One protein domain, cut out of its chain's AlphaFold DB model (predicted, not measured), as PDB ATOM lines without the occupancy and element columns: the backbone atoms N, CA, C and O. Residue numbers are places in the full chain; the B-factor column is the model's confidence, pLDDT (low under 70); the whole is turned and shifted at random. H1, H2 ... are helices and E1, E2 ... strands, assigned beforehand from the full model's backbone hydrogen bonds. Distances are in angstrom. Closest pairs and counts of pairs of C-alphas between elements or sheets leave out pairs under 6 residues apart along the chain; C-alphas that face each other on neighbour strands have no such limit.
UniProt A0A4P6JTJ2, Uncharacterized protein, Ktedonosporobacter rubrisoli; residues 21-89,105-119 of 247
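AT A GLANCE: This is residues 21 to 89 and 105 to 119 of the 247 residues of an uncharacterized protein of Ktedonosporobacter rubrisoli (UniProt A0A4P6JTJ2). A small ribbon of two antiparallel strands, E1 and E2, lies toward one end with H1 and H2 near it, and a winding loop region, residues 53 to 76, leads from H2 to H3 at the other end. H4 lies off to one side, joined to E2 by a tight link. The printed part has 84 residues, with four named helices and two named strands in the order E1, H1, H2, H3, H4, E2. The class is mixed, helices and strands, with under half of the residues in named elements. The whole is only just compact, close to loose, with a radius of gyration of the C-alphas of 13.8 A and spans of 42 by 28 by 19 A.

HOW THE PARTS SIT: E1, residues 28 to 31, and E2, residues 114 to 118, are antiparallel neighbours at 143 degrees; N 28 and O 118 are within hydrogen-bond range at 2.9 A, as are N 115 and O 30 at 2.8 A. H1, residues 36 to 39, and H2, residues 43 to 52, are close but not clearly touching; their closest C-alphas, of Leu 38 and Leu 46, are 7.0 A apart. H2 and E1 are near each other, and the closest C-alphas of H2 and E2, of Phe 50 and Leu 114, are 7.2 A apart. Residues 55 to 56 pair antiparallel with 63 to 64, and 69 to 70 with 75 to 76. H3, residues 77 to 83, is apart from H2. H4, residues 105 to 111, is apart from H2 and from H3. Each O i to N i+4 pair is within hydrogen-bond range in H2 and H3, and 2 of 3 in H4; H1 is too short for such a pair.

IN THESE COORDINATES: E1 begins at C-alpha 28, (120.568, 90.927, -7.922). H2 is 14.0 A long, E2 11.9 A, E1 10.5 A, H4 10.2 A, H3 9.8 A and H1 5.3 A. E2 ends at C-alpha 118, (116.329, 88.742, -7.062).

THE WHOLE: The C-alphas farthest apart, of His 36 and Gly 84, are 41.9 A apart. Residues 90 to 104 are not printed, and C-alphas 89 and 105 are 17.8 A apart across the cut. The link from H2 to H3 is long. Residue 89 and residues 105 to 111 have pLDDT under 70.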
ATOM      1  N   SER A  21     125.136  92.730  -8.006       96.81
ATOM      2  CA  SER A  21     124.316  93.036  -6.836       96.81
ATOM      3  C   SER A  21     124.367  94.516  -6.482       96.81
ATOM      4  O   SER A  21     125.441  95.111  -6.414       96.81
ATOM      5  N   CYS A  22     123.218  95.102  -6.154       96.69
ATOM      6  CA  CYS A  22     123.165  96.457  -5.623       96.69
ATOM      7  C   CYS A  22     123.834  96.524  -4.236       96.69
ATOM      8  O   CYS A  22     123.377  95.834  -3.323       96.69
ATOM      9  N   PRO A  23     124.813  97.420  -4.007       96.12
ATOM     10  CA  PRO A  23     125.547  97.490  -2.738       96.12
ATOM     11  C   PRO A  23     124.718  98.043  -1.568       96.12
ATOM     12  O   PRO A  23     125.180  98.051  -0.431       96.12
ATOM     13  N   ILE A  24     123.514  98.557  -1.836       95.69
ATOM     14  CA  ILE A  24     122.637  99.160  -0.825       95.69
ATOM     15  C   ILE A  24     121.540  98.189  -0.398       95.69
ATOM     16  O   ILE A  24     121.270  98.043   0.789       95.69
ATOM     17  N   CYS A  25     120.874  97.555  -1.363       95.12
ATOM     18  CA  CYS A  25     119.709  96.715  -1.087       95.12
ATOM     19  C   CYS A  25     119.949  95.224  -1.318       95.12
ATOM     20  O   CYS A  25     119.060  94.440  -1.006       95.12
ATOM     21  N   LEU A  26     121.105  94.840  -1.868       96.25
ATOM     22  CA  LEU A  26     121.451  93.469  -2.252       96.25
ATOM     23  C   LEU A  26     120.529  92.848  -3.317       96.25
ATOM     24  O   LEU A  26     120.535  91.637  -3.504       96.25
ATOM     25  N   ALA A  27     119.755  93.663  -4.046       95.44
ATOM     26  CA  ALA A  27     119.027  93.184  -5.219       95.44
ATOM     27  C   ALA A  27     120.012  92.693  -6.285       95.44
ATOM     28  O   ALA A  27     121.015  93.367  -6.537       95.44
ATOM     29  N   VAL A  28     119.713  91.555  -6.909       95.94
ATOM     30  CA  VAL A  28     120.568  90.927  -7.922       95.94
ATOM     31  C   VAL A  28     119.987  91.180  -9.303       95.94
ATOM     32  O   VAL A  28     118.810  90.906  -9.556       95.94
ATOM     33  N   TYR A  29     120.837  91.677 -10.192       95.94
ATOM     34  CA  TYR A  29     120.525  91.977 -11.576       95.94
ATOM     35  C   TYR A  29     121.291  91.046 -12.513       95.94
ATOM     36  O   TYR A  29     122.440  90.687 -12.246       95.94
ATOM     37  N   ALA A  30     120.650  90.682 -13.617       95.81
ATOM     38  CA  ALA A  30     121.249  89.929 -14.711       95.81
ATOM     39  C   ALA A  30     120.987  90.644 -16.045       95.81
ATOM     40  O   ALA A  30     119.991  91.365 -16.155       95.81
ATOM     41  N   PRO A  31     121.841  90.455 -17.063       95.56
ATOM     42  CA  PRO A  31     121.572  90.934 -18.412       95.56
ATOM     43  C   PRO A  31     120.204  90.499 -18.940       95.56
ATOM     44  O   PRO A  31     119.805  89.341 -18.799       95.56
ATOM     45  N   ALA A  32     119.493  91.421 -19.585       92.81
ATOM     46  CA  ALA A  32     118.284  91.087 -20.323       92.81
ATOM     47  C   ALA A  32     118.631  90.200 -21.532       92.81
ATOM     48  O   ALA A  32     119.607  90.456 -22.236       92.81
ATOM     49  N   GLN A  33     117.799  89.196 -21.832       90.12
ATOM     50  CA  GLN A  33     118.022  88.309 -22.988       90.12
ATOM     51  C   GLN A  33     118.020  89.064 -24.327       90.12
ATOM     52  O   GLN A  33     118.662  88.631 -25.276       90.12
ATOM     53  N   THR A  34     117.347  90.217 -24.391       90.31
ATOM     54  CA  THR A  34     117.326  91.106 -25.562       90.31
ATOM     55  C   THR A  34     118.681  91.758 -25.857       90.31
ATOM     56  O   THR A  34     118.904  92.220 -26.971       90.31
ATOM     57  N   HIS A  35     119.606  91.773 -24.891       90.75
ATOM     58  CA  HIS A  35     120.916  92.412 -24.995       90.75
ATOM     59  C   HIS A  35     122.027  91.349 -25.003       90.75
ATOM     60  O   HIS A  35     122.822  91.248 -24.068       90.75
ATOM     61  N   HIS A  36     122.103  90.547 -26.074       89.88
ATOM     62  CA  HIS A  36     123.045  89.418 -26.184       89.88
ATOM     63  C   HIS A  36     124.515  89.782 -25.921       89.88
ATOM     64  O   HIS A  36     125.256  88.971 -25.368       89.88
ATOM     65  N   TYR A  37     124.941  91.002 -26.258       92.69
ATOM     66  CA  TYR A  37     126.309  91.464 -25.999       92.69
ATOM     67  C   TYR A  37     126.655  91.507 -24.500       92.69
ATOM     68  O   TYR A  37     127.810  91.310 -24.136       92.69
ATOM     69  N   LEU A  38     125.662  91.701 -23.621       93.75
ATOM     70  CA  LEU A  38     125.852  91.716 -22.168       93.75
ATOM     71  C   LEU A  38     125.965  90.318 -21.562       93.75
ATOM     72  O   LEU A  38     126.577  90.170 -20.509       93.75
ATOM     73  N   LEU A  39     125.432  89.287 -22.225       93.06
ATOM     74  CA  LEU A  39     125.569  87.897 -21.771       93.06
ATOM     75  C   LEU A  39     127.034  87.433 -21.793       93.06
ATOM     76  O   LEU A  39     127.428  86.589 -20.992       93.06
ATOM     77  N   HIS A  40     127.839  88.012 -22.688       93.00
ATOM     78  CA  HIS A  40     129.265  87.717 -22.852       93.00
ATOM     79  C   HIS A  40     130.181  88.860 -22.394       93.00
ATOM     80  O   HIS A  40     131.397  88.778 -22.569       93.00
ATOM     81  N   ALA A  41     129.619  89.926 -21.823       92.94
ATOM     82  CA  ALA A  41     130.380  91.090 -21.392       92.94
ATOM     83  C   ALA A  41     131.350  90.752 -20.250       92.94
ATOM     84  O   ALA A  41     131.125  89.816 -19.477       92.94
ATOM     85  N   SER A  42     132.436  91.518 -20.125       95.31
ATOM     86  CA  SER A  42     133.318  91.444 -18.957       95.31
ATOM     87  C   SER A  42     132.616  91.985 -17.703       95.31
ATOM     88  O   SER A  42     131.564  92.627 -17.799       95.31
ATOM     89  N   ASP A  43     133.167  91.704 -16.525       94.62
ATOM     90  CA  ASP A  43     132.546  92.134 -15.266       94.62
ATOM     91  C   ASP A  43     132.599  93.665 -15.139       94.62
ATOM     92  O   ASP A  43     131.631  94.277 -14.700       94.62
ATOM     93  N   GLU A  44     133.648  94.303 -15.668       95.56
ATOM     94  CA  GLU A  44     133.796  95.764 -15.724       95.56
ATOM     95  C   GLU A  44     132.724  96.414 -16.608       95.56
ATOM     96  O   GLU A  44     132.163  97.458 -16.269       95.56
ATOM     97  N   VAL A  45     132.401  95.790 -17.747       95.56
ATOM     98  CA  VAL A  45     131.315  96.263 -18.613       95.56
ATOM     99  C   VAL A  45     129.979  96.115 -17.889       95.56
ATOM    100  O   VAL A  45     129.187  97.059 -17.889       95.56
ATOM    101  N   LEU A  46     129.741  94.983 -17.220       95.69
ATOM    102  CA  LEU A  46     128.511  94.760 -16.458       95.69
ATOM    103  C   LEU A  46     128.354  95.772 -15.311       95.69
ATOM    104  O   LEU A  46     127.268  96.319 -15.115       95.69
ATOM    105  N   GLU A  47     129.444  96.068 -14.604       96.31
ATOM    106  CA  GLU A  47     129.506  97.111 -13.580       96.31
ATOM    107  C   GLU A  47     129.210  98.494 -14.154       96.31
ATOM    108  O   GLU A  47     128.373  99.207 -13.600       96.31
ATOM    109  N   SER A  48     129.818  98.867 -15.283       96.44
ATOM    110  CA  SER A  48     129.569 100.172 -15.907       96.44
ATOM    111  C   SER A  48     128.103 100.351 -16.317       96.44
ATOM    112  O   SER A  48     127.510 101.404 -16.077       96.44
ATOM    113  N   VAL A  49     127.482  99.296 -16.852       96.06
ATOM    114  CA  VAL A  49     126.070  99.282 -17.256       96.06
ATOM    115  C   VAL A  49     125.156  99.379 -16.037       96.06
ATOM    116  O   VAL A  49     124.177 100.126 -16.052       96.06
ATOM    117  N   PHE A  50     125.489  98.672 -14.955       96.19
ATOM    118  CA  PHE A  50     124.762  98.776 -13.694       96.19
ATOM    119  C   PHE A  50     124.878 100.170 -13.072       96.19
ATOM    120  O   PHE A  50     123.878 100.739 -12.639       96.19
ATOM    121  N   VAL A  51     126.073 100.760 -13.059       95.62
ATOM    122  CA  VAL A  51     126.279 102.129 -12.567       95.62
ATOM    123  C   VAL A  51     125.512 103.135 -13.427       95.62
ATOM    124  O   VAL A  51     124.897 104.040 -12.869       95.62
ATOM    125  N   GLY A  52     125.462 102.936 -14.747       95.06
ATOM    126  CA  GLY A  52     124.703 103.778 -15.676       95.06
ATOM    127  C   GLY A  52     123.190 103.795 -15.430       95.06
ATOM    128  O   GLY A  52     122.537 104.777 -15.768       95.06
ATOM    129  N   MET A  53     122.629 102.754 -14.801       93.62
ATOM    130  CA  MET A  53     121.220 102.730 -14.374       93.62
ATOM    131  C   MET A  53     120.995 103.145 -12.913       93.62
ATOM    132  O   MET A  53     119.851 103.214 -12.465       93.62
ATOM    133  N   CYS A  54     122.057 103.364 -12.140       95.56
ATOM    134  CA  CYS A  54     121.955 103.751 -10.740       95.56
ATOM    135  C   CYS A  54     121.915 105.273 -10.570       95.56
ATOM    136  O   CYS A  54     122.431 106.036 -11.382       95.56
ATOM    137  N   HIS A  55     121.386 105.714  -9.429       95.50
ATOM    138  CA  HIS A  55     121.526 107.090  -8.956       95.50
ATOM    139  C   HIS A  55     122.513 107.152  -7.790       95.50
ATOM    140  O   HIS A  55     122.547 106.263  -6.939       95.50
ATOM    141  N   PHE A  56     123.316 108.210  -7.709       96.75
ATOM    142  CA  PHE A  56     124.266 108.381  -6.610       96.75
ATOM    143  C   PHE A  56     123.594 109.058  -5.417       96.75
ATOM    144  O   PHE A  56     123.107 110.183  -5.514       96.75
ATOM    145  N   CYS A  57     123.600 108.383  -4.266       96.62
ATOM    146  CA  CYS A  57     123.067 108.943  -3.026       96.62
ATOM    147  C   CYS A  57     123.821 110.212  -2.622       96.62
ATOM    148  O   CYS A  57     125.032 110.161  -2.401       96.62
ATOM    149  N   PHE A  58     123.106 111.328  -2.444       94.44
ATOM    150  CA  PHE A  58     123.712 112.590  -2.013       94.44
ATOM    151  C   PHE A  58     124.454 112.460  -0.670       94.44
ATOM    152  O   PHE A  58     125.527 113.037  -0.494       94.44
ATOM    153  N   ARG A  59     123.922 111.640   0.248       95.56
ATOM    154  CA  ARG A  59     124.470 111.432   1.595       95.56
ATOM    155  C   ARG A  59     125.652 110.462   1.625       95.56
ATOM    156  O   ARG A  59     126.723 110.834   2.085       95.56
ATOM    157  N   CYS A  60     125.483 109.227   1.145       96.81
ATOM    158  CA  CYS A  60     126.523 108.193   1.267       96.81
ATOM    159  C   CYS A  60     127.409 108.022   0.024       96.81
ATOM    160  O   CYS A  60     128.334 107.216   0.056       96.81
ATOM    161  N   ARG A  61     127.125 108.745  -1.072       96.56
ATOM    162  CA  ARG A  61     127.853 108.698  -2.358       96.56
ATOM    163  C   ARG A  61     127.945 107.306  -3.004       96.56
ATOM    164  O   ARG A  61     128.724 107.115  -3.930       96.56
ATOM    165  N   ARG A  62     127.134 106.339  -2.559       96.69
ATOM    166  CA  ARG A  62     127.045 104.990  -3.145       96.69
ATOM    167  C   ARG A  62     125.985 104.933  -4.256       96.69
ATOM    168  O   ARG A  62     124.977 105.643  -4.145       96.69
ATOM    169  N   PRO A  63     126.165 104.077  -5.280       96.94
ATOM    170  CA  PRO A  63     125.170 103.867  -6.325       96.94
ATOM    171  C   PRO A  63     123.954 103.106  -5.774       96.94
ATOM    172  O   PRO A  63     124.067 102.010  -5.219       96.94
ATOM    173  N   ALA A  64     122.779 103.706  -5.919       96.56
ATOM    174  CA  ALA A  64     121.486 103.153  -5.564       96.56
ATOM    175  C   ALA A  64     120.780 102.661  -6.826       96.56
ATOM    176  O   ALA A  64     120.575 103.432  -7.763       96.56
ATOM    177  N   CYS A  65     120.370 101.391  -6.835       95.81
ATOM    178  CA  CYS A  65     119.559 100.875  -7.932       95.81
ATOM    179  C   CYS A  65     118.189 101.587  -7.978       95.81
ATOM    180  O   CYS A  65     117.724 102.062  -6.933       95.81
ATOM    181  N   PRO A  66     117.498 101.593  -9.132       92.44
ATOM    182  CA  PRO A  66     116.224 102.303  -9.308       92.44
ATOM    183  C   PRO A  66     115.136 101.965  -8.278       92.44
ATOM    184  O   PRO A  66     114.268 102.781  -7.985       92.44
ATOM    185  N   ALA A  67     115.165 100.760  -7.707       90.44
ATOM    186  CA  ALA A  67     114.199 100.338  -6.697       90.44
ATOM    187  C   ALA A  67     114.503 100.870  -5.284       90.44
ATOM    188  O   ALA A  67     113.585 101.103  -4.491       90.44
ATOM    189  N   CYS A  68     115.782 101.064  -4.946       92.81
ATOM    190  CA  CYS A  68     116.200 101.577  -3.639       92.81
ATOM    191  C   CYS A  68     116.555 103.069  -3.651       92.81
ATOM    192  O   CYS A  68     117.131 103.565  -2.681       92.81
ATOM    193  N   TRP A  69     116.232 103.761  -4.739       94.00
ATOM    194  CA  TRP A  69     116.349 105.201  -4.884       94.00
ATOM    195  C   TRP A  69     115.060 105.900  -4.434       94.00
ATOM    196  O   TRP A  69     113.964 105.423  -4.732       94.00
ATOM    197  N   ASP A  70     115.199 107.000  -3.695       91.81
ATOM    198  CA  ASP A  70     114.098 107.898  -3.344       91.81
ATOM    199  C   ASP A  70     114.220 109.189  -4.165       91.81
ATOM    200  O   ASP A  70     115.167 109.965  -4.002       91.81
ATOM    201  N   GLU A  71     113.259 109.406  -5.064       89.81
ATOM    202  CA  GLU A  71     113.269 110.539  -5.994       89.81
ATOM    203  C   GLU A  71     113.008 111.879  -5.294       89.81
ATOM    204  O   GLU A  71     113.502 112.912  -5.748       89.81
ATOM    205  N   GLY A  72     112.254 111.865  -4.188       89.69
ATOM    206  CA  GLY A  72     111.866 113.065  -3.453       89.69
ATOM    207  C   GLY A  72     113.037 113.661  -2.683       89.69
ATOM    208  O   GLY A  72     113.257 114.869  -2.725       89.69
ATOM    209  N   TYR A  73     113.827 112.807  -2.030       91.88
ATOM    210  CA  TYR A  73     114.961 113.244  -1.212       91.88
ATOM    211  C   TYR A  73     116.327 113.102  -1.896       91.88
ATOM    212  O   TYR A  73     117.334 113.518  -1.326       91.88
ATOM    213  N   LYS A  74     116.388 112.510  -3.098       94.31
ATOM    214  CA  LYS A  74     117.636 112.249  -3.839       94.31
ATOM    215  C   LYS A  74     118.679 111.492  -2.998       94.31
ATOM    216  O   LYS A  74     119.889 111.745  -3.049       94.31
ATOM    217  N   VAL A  75     118.200 110.542  -2.199       95.94
ATOM    218  CA  VAL A  75     119.011 109.677  -1.334       95.94
ATOM    219  C   VAL A  75     118.577 108.223  -1.481       95.94
ATOM    220  O   VAL A  75     117.484 107.911  -1.948       95.94
ATOM    221  N   CYS A  76     119.448 107.299  -1.087       95.56
ATOM    222  CA  CYS A  76     119.095 105.888  -1.065       95.56
ATOM    223  C   CYS A  76     118.184 105.560   0.126       95.56
ATOM    224  O   CYS A  76     118.279 106.173   1.191       95.56
ATOM    225  N   ARG A  77     117.360 104.517  -0.016       92.81
ATOM    226  CA  ARG A  77     116.431 104.065   1.033       92.81
ATOM    227  C   ARG A  77     117.105 103.711   2.358       92.81
ATOM    228  O   ARG A  77     116.484 103.878   3.398       92.81
ATOM    229  N   HIS A  78     118.357 103.254   2.335       94.88
ATOM    230  CA  HIS A  78     119.105 103.010   3.568       94.88
ATOM    231  C   HIS A  78     119.315 104.313   4.354       94.88
ATOM    232  O   HIS A  78     118.969 104.385   5.527       94.88
ATOM    233  N   CYS A  79     119.760 105.379   3.682       96.19
ATOM    234  CA  CYS A  79     119.903 106.694   4.299       96.19
ATOM    235  C   CYS A  79     118.561 107.297   4.737       96.19
ATOM    236  O   CYS A  79     118.528 107.957   5.766       96.19
ATOM    237  N   VAL A  80     117.472 107.063   3.994       94.19
ATOM    238  CA  VAL A  80     116.113 107.486   4.395       94.19
ATOM    239  C   VAL A  80     115.696 106.835   5.716       94.19
ATOM    240  O   VAL A  80     115.146 107.505   6.586       94.19
ATOM    241  N   GLN A  81     115.979 105.538   5.889       93.06
ATOM    242  CA  GLN A  81     115.697 104.833   7.142       93.06
ATOM    243  C   GLN A  81     116.556 105.347   8.296       93.06
ATOM    244  O   GLN A  81     116.034 105.558   9.385       93.06
ATOM    245  N   GLU A  82     117.847 105.590   8.055       95.00
ATOM    246  CA  GLU A  82     118.745 106.160   9.066       95.00
ATOM    247  C   GLU A  82     118.294 107.546   9.547       95.00
ATOM    248  O   GLU A  82     118.485 107.877  10.713       95.00
ATOM    249  N   THR A  83     117.727 108.373   8.665       95.25
ATOM    250  CA  THR A  83     117.261 109.724   9.015       95.25
ATOM    251  C   THR A  83     115.842 109.766   9.562       95.25
ATOM    252  O   THR A  83     115.403 110.832   9.988       95.25
ATOM    253  N   GLY A  84     115.106 108.653   9.526       93.88
ATOM    254  CA  GLY A  84     113.690 108.633   9.891       93.88
ATOM    255  C   GLY A  84     112.818 109.503   8.979       93.88
ATOM    256  O   GLY A  84     111.772 109.983   9.411       93.88
ATOM    257  N   LEU A  85     113.243 109.738   7.732       88.69
ATOM    258  CA  LEU A  85     112.430 110.479   6.769       88.69
ATOM    259  C   LEU A  85     111.228 109.622   6.334       88.69
ATOM    260  O   LEU A  85     111.374 108.411   6.138       88.69
ATOM    261  N   PRO A  86     110.036 110.222   6.166       85.00
ATOM    262  CA  PRO A  86     108.867 109.487   5.706       85.00
ATOM    263  C   PRO A  86     109.123 108.982   4.285       85.00
ATOM    264  O   PRO A  86     109.393 109.770   3.381       85.00
ATOM    265  N   MET A  87     109.043 107.664   4.078       75.25
ATOM    266  CA  MET A  87     109.185 107.100   2.737       75.25
ATOM    267  C   MET A  87     108.034 107.587   1.866       75.25
ATOM    268  O   MET A  87     106.873 107.285   2.143       75.25
ATOM    269  N   GLN A  88     108.363 108.307   0.796       76.81
ATOM    270  CA  GLN A  88     107.407 108.589  -0.262       76.81
ATOM    271  C   GLN A  88     107.135 107.255  -0.971       76.81
ATOM    272  O   GLN A  88     108.066 106.665  -1.536       76.81
ATOM    273  N   PRO A  89     105.909 106.704  -0.914       69.12
ATOM    274  CA  PRO A  89     105.594 105.541  -1.721       69.12
ATOM    275  C   PRO A  89     105.836 105.925  -3.177       69.12
ATOM    276  O   PRO A  89     105.398 106.986  -3.625       69.12
ATOM    277  N   GLU A 105     105.856 103.788 -20.269       43.50
ATOM    278  CA  GLU A 105     106.504 102.896 -19.292       43.50
ATOM    279  C   GLU A 105     106.747 101.478 -19.837       43.50
ATOM    280  O   GLU A 105     107.772 100.879 -19.525       43.50
ATOM    281  N   GLN A 106     105.886 100.951 -20.718       45.34
ATOM    282  CA  GLN A 106     106.072  99.605 -21.293       45.34
ATOM    283  C   GLN A 106     107.238  99.527 -22.295       45.34
ATOM    284  O   GLN A 106     107.901  98.494 -22.366       45.34
ATOM    285  N   ASN A 107     107.545 100.618 -23.009       43.66
ATOM    286  CA  ASN A 107     108.735 100.686 -23.868       43.66
ATOM    287  C   ASN A 107     110.032 100.869 -23.060       43.66
ATOM    288  O   ASN A 107     111.087 100.405 -23.491       43.66
ATOM    289  N   LEU A 108     109.975 101.470 -21.865       47.53
ATOM    290  CA  LEU A 108     111.160 101.622 -21.014       47.53
ATOM    291  C   LEU A 108     111.670 100.270 -20.486       47.53
ATOM    292  O   LEU A 108     112.876 100.053 -20.427       47.53
ATOM    293  N   PHE A 109     110.766  99.331 -20.179       48.81
ATOM    294  CA  PHE A 109     111.135  97.969 -19.768       48.81
ATOM    295  C   PHE A 109     111.786  97.140 -20.887       48.81
ATOM    296  O   PHE A 109     112.508  96.191 -20.590       48.81
ATOM    297  N   GLN A 110     111.584  97.491 -22.163       51.34
ATOM    298  CA  GLN A 110     112.289  96.841 -23.275       51.34
ATOM    299  C   GLN A 110     113.703  97.402 -23.498       51.34
ATOM    300  O   GLN A 110     114.535  96.722 -24.098       51.34
ATOM    301  N   ALA A 111     114.000  98.592 -22.967       64.12
ATOM    302  CA  ALA A 111     115.293  99.258 -23.110       64.12
ATOM    303  C   ALA A 111     116.238  99.066 -21.911       64.12
ATOM    304  O   ALA A 111     117.384  99.506 -21.974       64.12
ATOM    305  N   THR A 112     115.805  98.446 -20.805       82.75
ATOM    306  CA  THR A 112     116.699  98.254 -19.654       82.75
ATOM    307  C   THR A 112     117.679  97.104 -19.914       82.75
ATOM    308  O   THR A 112     117.240  95.958 -20.037       82.75
ATOM    309  N   PRO A 113     118.999  97.364 -19.937       92.06
ATOM    310  CA  PRO A 113     120.004  96.346 -20.245       92.06
ATOM    311  C   PRO A 113     120.114  95.261 -19.165       92.06
ATOM    312  O   PRO A 113     120.551  94.147 -19.452       92.06
ATOM    313  N   LEU A 114     119.702  95.569 -17.928       94.12
ATOM    314  CA  LEU A 114     119.695  94.640 -16.800       94.12
ATOM    315  C   LEU A 114     118.290  94.503 -16.217       94.12
ATOM    316  O   LEU A 114     117.573  95.491 -16.052       94.12
ATOM    317  N   ILE A 115     117.939  93.278 -15.839       93.62
ATOM    318  CA  ILE A 115     116.687  92.918 -15.178       93.62
ATOM    319  C   ILE A 115     116.959  92.454 -13.747       93.62
ATOM    320  O   ILE A 115     117.939  91.760 -13.483       93.62
ATOM    321  N   CYS A 116     116.089  92.835 -12.810       93.56
ATOM    322  CA  CYS A 116     116.161  92.367 -11.427       93.56
ATOM    323  C   CYS A 116     115.657  90.919 -11.361       93.56
ATOM    324  O   CYS A 116     114.478  90.664 -11.604       93.56
ATOM    325  N   ILE A 117     116.545  89.977 -11.040       94.31
ATOM    326  CA  ILE A 117     116.214  88.550 -10.891       94.31
ATOM    327  C   ILE A 117     116.006  88.154  -9.427       94.31
ATOM    328  O   ILE A 117     115.347  87.154  -9.146       94.31
ATOM    329  N   HIS A 118     116.548  88.937  -8.489       93.81
ATOM    330  CA  HIS A 118     116.329  88.742  -7.062       93.81
ATOM    331  C   HIS A 118     116.061  90.085  -6.371       93.81
ATOM    332  O   HIS A 118     116.954  90.941  -6.347       93.81
ATOM    333  N   PRO A 119     114.861  90.295  -5.800       92.62
ATOM    334  CA  PRO A 119     114.544  91.526  -5.093       92.62
ATOM    335  C   PRO A 119     115.398  91.674  -3.827       92.62
ATOM    336  O   PRO A 119     115.642  90.716  -3.102       92.62
TER     337      PRO A 119